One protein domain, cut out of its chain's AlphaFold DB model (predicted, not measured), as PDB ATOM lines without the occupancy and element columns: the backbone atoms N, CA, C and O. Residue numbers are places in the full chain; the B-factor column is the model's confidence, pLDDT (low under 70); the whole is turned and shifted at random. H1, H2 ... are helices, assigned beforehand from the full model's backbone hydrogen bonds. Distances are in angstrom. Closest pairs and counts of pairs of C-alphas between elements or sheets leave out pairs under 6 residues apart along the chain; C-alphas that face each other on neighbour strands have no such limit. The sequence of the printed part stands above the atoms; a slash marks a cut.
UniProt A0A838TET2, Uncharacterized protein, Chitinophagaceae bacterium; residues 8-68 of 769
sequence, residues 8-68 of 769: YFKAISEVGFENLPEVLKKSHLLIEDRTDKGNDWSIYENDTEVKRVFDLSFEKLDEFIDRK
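This is residues 8 to 68 of the 769 residues of an uncharacterized protein of Chitinophagaceae bacterium (UniProt A0A838TET2). One long helix, H4, makes the length of the domain, and two shorter helices, H1 and H2, lie over one side of it, so that the centres of the three form a loose triangle. H2 crosses H4 slantwise, and the small helix H3 makes a corner with H4 near its first residues. The printed part has 61 residues with four named helices, in the order H1, H2, H3, H4, and no named strand; its class is all helix. It is compact, with a radius of gyration of the C-alphas of 11.2 A, and its elongated outline spans 33 by 18 by 17 A.

H4, residues 48 to 67, touches H2, residues 22 to 34, with residues 54 to 61 of H4 alone. Their closest C-alphas, those of Ser 27 and Ser 57, are 6.3 A apart, and they run opposite ways at a steep tilt of 41 degrees. H1, residues 8 to 15, is close to H4 but not clearly touching: the closest C-alphas, those of Tyr 8 and Phe 58, are 7.0 A apart, at a shallow tilt of 25 degrees, the same way. H1 and H2 are near each other, with 8 pairs of C-alphas within 10 A. H3, residues 42 to 46, and H4 touch only at the corner, where the closest C-alphas, those of Tyr 44 and Lys 51, are 4.7 A apart. H1 and H3 are apart. In H1, H2, H3 and H4 every O i to N i+4 pair is within hydrogen-bond range.

H4 measures 28.7 A from C-alpha 48 at (191.983, 199.893, 139.102) to C-alpha 67 at (209.696, 180.991, 126.728). H2 measures 18.6 A, H1 10.7 A and H3 6.2 A; H1 begins with C-alpha 8 at (207.569, 197.918, 129.208).

The C-alphas farthest apart, of Asn 46 and Lys 68, are 32.7 A apart. The printed part has no cut and no long link. Mean pLDDT of the printed part is 76.1; residues 21 to 23, 27, 46 to 50, 52 to 53 and 67 to 68 are under 70.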
ATOM      1  N   TYR A   8     208.484 198.466 130.211       92.88
ATOM      2  CA  TYR A   8     207.569 197.918 129.208       92.88
ATOM      3  C   TYR A   8     207.929 198.303 127.767       92.88
ATOM      4  O   TYR A   8     208.222 197.430 126.953       92.88
ATOM      5  N   PHE A   9     207.975 199.600 127.444       90.19
ATOM      6  CA  PHE A   9     208.273 200.051 126.077       90.19
ATOM      7  C   PHE A   9     209.688 199.672 125.629       90.19
ATOM      8  O   PHE A   9     209.903 199.339 124.464       90.19
ATOM      9  N   LYS A  10     210.639 199.629 126.570       89.62
ATOM     10  CA  LYS A  10     211.989 199.129 126.303       89.62
ATOM     11  C   LYS A  10     211.961 197.645 125.922       89.62
ATOM     12  O   LYS A  10     212.517 197.285 124.890       89.62
ATOM     13  N   ALA A  11     211.252 196.810 126.679       87.50
ATOM     14  CA  ALA A  11     211.109 195.388 126.376       87.50
ATOM     15  C   ALA A  11     210.414 195.145 125.023       87.50
ATOM     16  O   ALA A  11     210.869 194.313 124.242       87.50
ATOM     17  N   ILE A  12     209.369 195.914 124.696       87.88
ATOM     18  CA  ILE A  12     208.715 195.846 123.378       87.88
ATOM     19  C   ILE A  12     209.695 196.209 122.254       87.88
ATOM     20  O   ILE A  12     209.727 195.529 121.230       87.88
ATOM     21  N   SER A  13     210.516 197.245 122.444       84.38
ATOM     22  CA  SER A  13     211.509 197.651 121.443       84.38
ATOM     23  C   SER A  13     212.619 196.613 121.239       84.38
ATOM     24  O   SER A  13     213.067 196.422 120.112       84.38
ATOM     25  N   GLU A  14     213.021 195.903 122.300       85.38
ATOM     26  CA  GLU A  14     214.047 194.850 122.251       85.38
ATOM     27  C   GLU A  14     213.532 193.563 121.585       85.38
ATOM     28  O   GLU A  14     214.267 192.913 120.845       85.38
ATOM     29  N   VAL A  15     212.262 193.210 121.807       83.31
ATOM     30  CA  VAL A  15     211.601 192.073 121.140       83.31
ATOM     31  C   VAL A  15     211.262 192.400 119.680       83.31
ATOM     32  O   VAL A  15     211.345 191.538 118.800       83.31
ATOM     33  N   GLY A  16     210.904 193.656 119.416       76.69
ATOM     34  CA  GLY A  16     210.385 194.136 118.143       76.69
ATOM     35  C   GLY A  16     208.890 193.855 118.014       76.69
ATOM     36  O   GLY A  16     208.459 192.705 118.084       76.69
ATOM     37  N   PHE A  17     208.098 194.909 117.777       76.94
ATOM     38  CA  PHE A  17     206.636 194.820 117.678       76.94
ATOM     39  C   PHE A  17     206.181 193.729 116.704       76.94
ATOM     40  O   PHE A  17     205.272 192.965 117.016       76.94
ATOM     41  N   GLU A  18     206.851 193.594 115.556       75.31
ATOM     42  CA  GLU A  18     206.460 192.623 114.533       75.31
ATOM     43  C   GLU A  18     206.579 191.164 114.971       75.31
ATOM     44  O   GLU A  18     205.803 190.330 114.502       75.31
ATOM     45  N   ASN A  19     207.475 190.883 115.917       75.88
ATOM     46  CA  ASN A  19     207.740 189.544 116.434       75.88
ATOM     47  C   ASN A  19     206.789 189.148 117.572       75.88
ATOM     48  O   ASN A  19     206.880 188.032 118.084       75.88
ATOM     49  N   LEU A  20     205.887 190.045 117.984       72.75
ATOM     50  CA  LEU A  20     204.906 189.765 119.023       72.75
ATOM     51  C   LEU A  20     203.717 188.954 118.474       72.75
ATOM     52  O   LEU A  20     203.224 189.231 117.376       72.75
ATOM     53  N   PRO A  21     203.172 188.012 119.259       68.75
ATOM     54  CA  PRO A  21     201.868 187.413 119.003       68.75
ATOM     55  C   PRO A  21     200.768 188.480 118.903       68.75
ATOM     56  O   PRO A  21     200.823 189.498 119.595       68.75
ATOM     57  N   GLU A  22     199.721 188.234 118.105       58.75
ATOM     58  CA  GLU A  22     198.640 189.212 117.874       58.75
ATOM     59  C   GLU A  22     198.006 189.760 119.161       58.75
ATOM     60  O   GLU A  22     197.598 190.920 119.215       58.75
ATOM     61  N   VAL A  23     197.923 188.932 120.205       57.31
ATOM     62  CA  VAL A  23     197.356 189.317 121.503       57.31
ATOM     63  C   VAL A  23     198.209 190.395 122.174       57.31
ATOM     64  O   VAL A  23     197.672 191.399 122.636       57.31
ATOM     65  N   LEU A  24     199.536 190.230 122.156       74.25
ATOM     66  CA  LEU A  24     200.472 191.215 122.700       74.25
ATOM     67  C   LEU A  24     200.580 192.460 121.809       74.25
ATOM     68  O   LEU A  24     200.784 193.556 122.324       74.25
ATOM     69  N   LYS A  25     200.361 192.331 120.491       75.81
ATOM     70  CA  LYS A  25     200.245 193.493 119.589       75.81
ATOM     71  C   LYS A  25     199.043 194.370 119.957       75.81
ATOM     72  O   LYS A  25     199.174 195.587 120.038       75.81
ATOM     73  N   LYS A  26     197.877 193.769 120.214       70.25
ATOM     74  CA  LYS A  26     196.652 194.511 120.571       70.25
ATOM     75  C   LYS A  26     196.740 195.167 121.945       70.25
ATOM     76  O   LYS A  26     196.343 196.322 122.079       70.25
ATOM     77  N   SER A  27     197.268 194.463 122.948       69.81
ATOM     78  CA  SER A  27     197.471 195.062 124.271       69.81
ATOM     79  C   SER A  27     198.499 196.188 124.230       69.81
ATOM     80  O   SER A  27     198.298 197.211 124.881       69.81
ATOM     81  N   HIS A  28     199.542 196.051 123.408       83.75
ATOM     82  CA  HIS A  28     200.519 197.111 123.195       83.75
ATOM     83  C   HIS A  28     199.896 198.382 122.624       83.75
ATOM     84  O   HIS A  28     200.107 199.445 123.193       83.75
ATOM     85  N   LEU A  29     199.077 198.274 121.574       76.38
ATOM     86  CA  LEU A  29     198.398 199.433 120.983       76.38
ATOM     87  C   LEU A  29     197.483 200.149 121.986       76.38
ATOM     88  O   LEU A  29     197.401 201.371 121.980       76.38
ATOM     89  N   LEU A  30     196.818 199.400 122.872       72.12
ATOM     90  CA  LEU A  30     195.985 199.985 123.925       72.12
ATOM     91  C   LEU A  30     196.822 200.712 124.983       72.12
ATOM     92  O   LEU A  30     196.462 201.811 125.399       72.12
ATOM     93  N   ILE A  31     197.918 200.100 125.435       81.62
ATOM     94  CA  ILE A  31     198.834 200.733 126.391       81.62
ATOM     95  C   ILE A  31     199.441 201.985 125.759       81.62
ATOM     96  O   ILE A  31     199.488 203.025 126.405       81.62
ATOM     97  N   GLU A  32     199.849 201.914 124.493       81.44
ATOM     98  CA  GLU A  32     200.381 203.038 123.729       81.44
ATOM     99  C   GLU A  32     199.375 204.194 123.629       81.44
ATOM    100  O   GLU A  32     199.731 205.325 123.950       81.44
ATOM    101  N   ASP A  33     198.119 203.921 123.272       74.19
ATOM    102  CA  ASP A  33     197.059 204.934 123.168       74.19
ATOM    103  C   ASP A  33     196.739 205.587 124.524       74.19
ATOM    104  O   ASP A  33     196.710 206.808 124.660       74.19
ATOM    105  N   ARG A  34     196.561 204.771 125.569       75.06
ATOM    106  CA  ARG A  34     196.129 205.246 126.892       75.06
ATOM    107  C   ARG A  34     197.222 205.904 127.715       75.06
ATOM    108  O   ARG A  34     196.892 206.584 128.681       75.06
ATOM    109  N   THR A  35     198.485 205.682 127.367       80.75
ATOM    110  CA  THR A  35     199.624 206.274 128.083       80.75
ATOM    111  C   THR A  35     200.346 207.352 127.290       80.75
ATOM    112  O   THR A  35     201.438 207.754 127.682       80.75
ATOM    113  N   ASP A  36     199.782 207.782 126.155       81.56
ATOM    114  CA  ASP A  36     200.454 208.648 125.181       81.56
ATOM    115  C   ASP A  36     201.882 208.155 124.896       81.56
ATOM    116  O   ASP A  36     202.884 208.794 125.213       81.56
ATOM    117  N   LYS A  37     201.982 206.928 124.379       81.62
ATOM    118  CA  LYS A  37     203.249 206.252 124.060       81.62
ATOM    119  C   LYS A  37     204.199 206.101 125.255       81.62
ATOM    120  O   LYS A  37     205.416 206.044 125.086       81.62
ATOM    121  N   GLY A  38     203.638 206.003 126.459       81.25
ATOM    122  CA  GLY A  38     204.368 205.823 127.711       81.25
ATOM    123  C   GLY A  38     204.766 207.116 128.420       81.25
ATOM    124  O   GLY A  38     205.508 207.031 129.401       81.25
ATOM    125  N   ASN A  39     204.293 208.277 127.957       81.31
ATOM    126  CA  ASN A  39     204.557 209.579 128.571       81.31
ATOM    127  C   ASN A  39     203.702 209.841 129.822       81.31
ATOM    128  O   ASN A  39     204.171 210.519 130.737       81.31
ATOM    129  N   ASP A  40     202.481 209.300 129.888       82.31
ATOM    130  CA  ASP A  40     201.559 209.483 131.013       82.31
ATOM    131  C   ASP A  40     201.000 208.145 131.522       82.31
ATOM    132  O   ASP A  40     200.202 207.482 130.870       82.31
ATOM    133  N   TRP A  41     201.395 207.752 132.733       86.31
ATOM    134  CA  TRP A  41     200.899 206.539 133.396       86.31
ATOM    135  C   TRP A  41     199.865 206.826 134.487       86.31
ATOM    136  O   TRP A  41     199.482 205.914 135.220       86.31
ATOM    137  N   SER A  42     199.371 208.062 134.596       79.31
ATOM    138  CA  SER A  42     198.390 208.454 135.615       79.31
ATOM    139  C   SER A  42     197.123 207.594 135.569       79.31
ATOM    140  O   SER A  42     196.547 207.275 136.611       79.31
ATOM    141  N   ILE A  43     196.724 207.135 134.379       73.81
ATOM    142  CA  ILE A  43     195.572 206.247 134.203       73.81
ATOM    143  C   ILE A  43     195.808 204.850 134.797       73.81
ATOM    144  O   ILE A  43     194.886 204.245 135.330       73.81
ATOM    145  N   TYR A  44     197.049 204.355 134.787       78.25
ATOM    146  CA  TYR A  44     197.413 203.074 135.401       78.25
ATOM    147  C   TYR A  44     197.408 203.150 136.938       78.25
ATOM    148  O   TYR A  44     197.188 202.149 137.617       78.25
ATOM    149  N   GLU A  45     197.643 204.333 137.507       76.62
ATOM    150  CA  GLU A  45     197.659 204.532 138.959       76.62
ATOM    151  C   GLU A  45     196.264 204.784 139.540       76.62
ATOM    152  O   GLU A  45     195.978 204.337 140.652       76.62
ATOM    153  N   ASN A  46     195.396 205.461 138.782       67.94
ATOM    154  CA  ASN A  46     194.098 205.938 139.264       67.94
ATOM    155  C   ASN A  46     192.909 205.062 138.847       67.94
ATOM    156  O   ASN A  46     191.850 205.153 139.467       67.94
ATOM    157  N   ASP A  47     193.068 204.206 137.836       66.12
ATOM    158  CA  ASP A  47     192.015 203.309 137.364       66.12
ATOM    159  C   ASP A  47     192.395 201.847 137.640       66.12
ATOM    160  O   ASP A  47     193.264 201.248 136.999       66.12
ATOM    161  N   THR A  48     191.726 201.261 138.636       59.03
ATOM    162  CA  THR A  48     191.983 199.893 139.102       59.03
ATOM    163  C   THR A  48     191.709 198.830 138.042       59.03
ATOM    164  O   THR A  48     192.302 197.750 138.093       59.03
ATOM    165  N   GLU A  49     190.820 199.106 137.086       49.81
ATOM    166  CA  GLU A  49     190.512 198.167 136.011       49.81
ATOM    167  C   GLU A  49     191.552 198.246 134.895       49.81
ATOM    168  O   GLU A  49     192.051 197.204 134.461       49.81
ATOM    169  N   VAL A  50     191.962 199.457 134.501       65.19
ATOM    170  CA  VAL A  50     193.053 199.667 133.530       65.19
ATOM    171  C   VAL A  50     194.365 199.089 134.056       65.19
ATOM    172  O   VAL A  50     195.073 198.389 133.328       65.19
ATOM    173  N   LYS A  51     194.652 199.287 135.347       75.81
ATOM    174  CA  LYS A  51     195.827 198.721 136.016       75.81
ATOM    175  C   LYS A  51     195.923 197.208 135.847       75.81
ATOM    176  O   LYS A  51     196.957 196.687 135.436       75.81
ATOM    177  N   ARG A  52     194.819 196.503 136.104       65.06
ATOM    178  CA  ARG A  52     194.735 195.041 135.992       65.06
ATOM    179  C   ARG A  52     195.002 194.557 134.564       65.06
ATOM    180  O   ARG A  52     195.656 193.534 134.377       65.06
ATOM    181  N   VAL A  53     194.515 195.289 133.563       56.34
ATOM    182  CA  VAL A  53     194.724 194.967 132.140       56.34
ATOM    183  C   VAL A  53     196.192 195.145 131.743       56.34
ATOM    184  O   VAL A  53     196.751 194.318 131.015       56.34
ATOM    185  N   PHE A  54     196.838 196.198 132.238       81.50
ATOM    186  CA  PHE A  54     198.247 196.460 131.957       81.50
ATOM    187  C   PHE A  54     199.151 195.451 132.670       81.50
ATOM    188  O   PHE A  54     200.060 194.917 132.041       81.50
ATOM    189  N   ASP A  55     198.847 195.102 133.922       80.19
ATOM    190  CA  ASP A  55     199.593 194.093 134.684       80.19
ATOM    191  C   ASP A  55     199.569 192.721 134.004       80.19
ATOM    192  O   ASP A  55     200.614 192.086 133.852       80.19
ATOM    193  N   LEU A  56     198.404 192.296 133.506       72.06
ATOM    194  CA  LEU A  56     198.283 191.054 132.742       72.06
ATOM    195  C   LEU A  56     199.091 191.114 131.437       72.06
ATOM    196  O   LEU A  56     199.740 190.144 131.048       72.06
ATOM    197  N   SER A  57     199.087 192.266 130.766       74.69
ATOM    198  CA  SER A  57     199.863 192.474 129.538       74.69
ATOM    199  C   SER A  57     201.370 192.423 129.799       74.69
ATOM    200  O   SER A  57     202.120 191.893 128.978       74.69
ATOM    201  N   PHE A  58     201.817 192.935 130.947       86.81
ATOM    202  CA  PHE A  58     203.207 192.864 131.387       86.81
ATOM    203  C   PHE A  58     203.621 191.424 131.692       86.81
ATOM    204  O   PHE A  58     204.657 190.977 131.209       86.81
ATOM    205  N   GLU A  59     202.793 190.679 132.423       79.81
ATOM    206  CA  GLU A  59     203.045 189.274 132.757       79.81
ATOM    207  C   GLU A  59     203.140 188.394 131.504       79.81
ATOM    208  O   GLU A  59     204.088 187.627 131.354       79.81
ATOM    209  N   LYS A  60     202.219 188.558 130.546       76.06
ATOM    210  CA  LYS A  60     202.245 187.790 129.291       76.06
ATOM    211  C   LYS A  60     203.404 188.158 128.377       76.06
ATOM    212  O   LYS A  60     203.918 187.286 127.676       76.06
ATOM    213  N   LEU A  61     203.844 189.414 128.396       80.81
ATOM    214  CA  LEU A  61     205.065 189.805 127.699       80.81
ATOM    215  C   LEU A  61     206.308 189.187 128.358       80.81
ATOM    216  O   LEU A  61     207.193 188.728 127.644       80.81
ATOM    217  N   ASP A  62     206.357 189.124 129.692       82.75
ATOM    218  CA  ASP A  62     207.452 188.478 130.431       82.75
ATOM    219  C   ASP A  62     207.520 186.972 130.124       82.75
ATOM    220  O   ASP A  62     208.570 186.458 129.742       82.75
ATOM    221  N   GLU A  63     206.375 186.275 130.164       78.50
ATOM    222  CA  GLU A  63     206.268 184.860 129.775       78.50
ATOM    223  C   GLU A  63     206.739 184.620 128.331       78.50
ATOM    224  O   GLU A  63     207.439 183.641 128.058       78.50
ATOM    225  N   PHE A  64     206.365 185.510 127.405       80.88
ATOM    226  CA  PHE A  64     206.759 185.414 126.001       80.88
ATOM    227  C   PHE A  64     208.271 185.578 125.813       80.88
ATOM    228  O   PHE A  64     208.887 184.806 125.077       80.88
ATOM    229  N   ILE A  65     208.868 186.557 126.495       80.38
ATOM    230  CA  ILE A  65     210.310 186.819 126.438       80.38
ATOM    231  C   ILE A  65     211.097 185.627 126.998       80.38
ATOM    232  O   ILE A  65     212.101 185.232 126.401       80.38
ATOM    233  N   ASP A  66     210.619 185.019 128.085       75.12
ATOM    234  CA  ASP A  66     211.306 183.909 128.747       75.12
ATOM    235  C   ASP A  66     211.139 182.562 128.006       75.12
ATOM    236  O   ASP A  66     212.061 181.744 128.011       75.12
ATOM    237  N   ARG A  67     209.992 182.301 127.355       67.56
ATOM    238  CA  ARG A  67     209.696 180.991 126.728       67.56
ATOM    239  C   ARG A  67     209.828 180.951 125.207       67.56
ATOM    240  O   ARG A  67     209.944 179.860 124.655       67.56
ATOM    241  N   LYS A  68     209.788 182.103 124.527       58.84
ATOM    242  CA  LYS A  68     209.673 182.229 123.057       58.84
ATOM    243  C   LYS A  68     208.522 181.428 122.420       58.84
ATOM    244  O   LYS A  68     208.547 181.199 121.214       58.84
TER     245      LYS A  68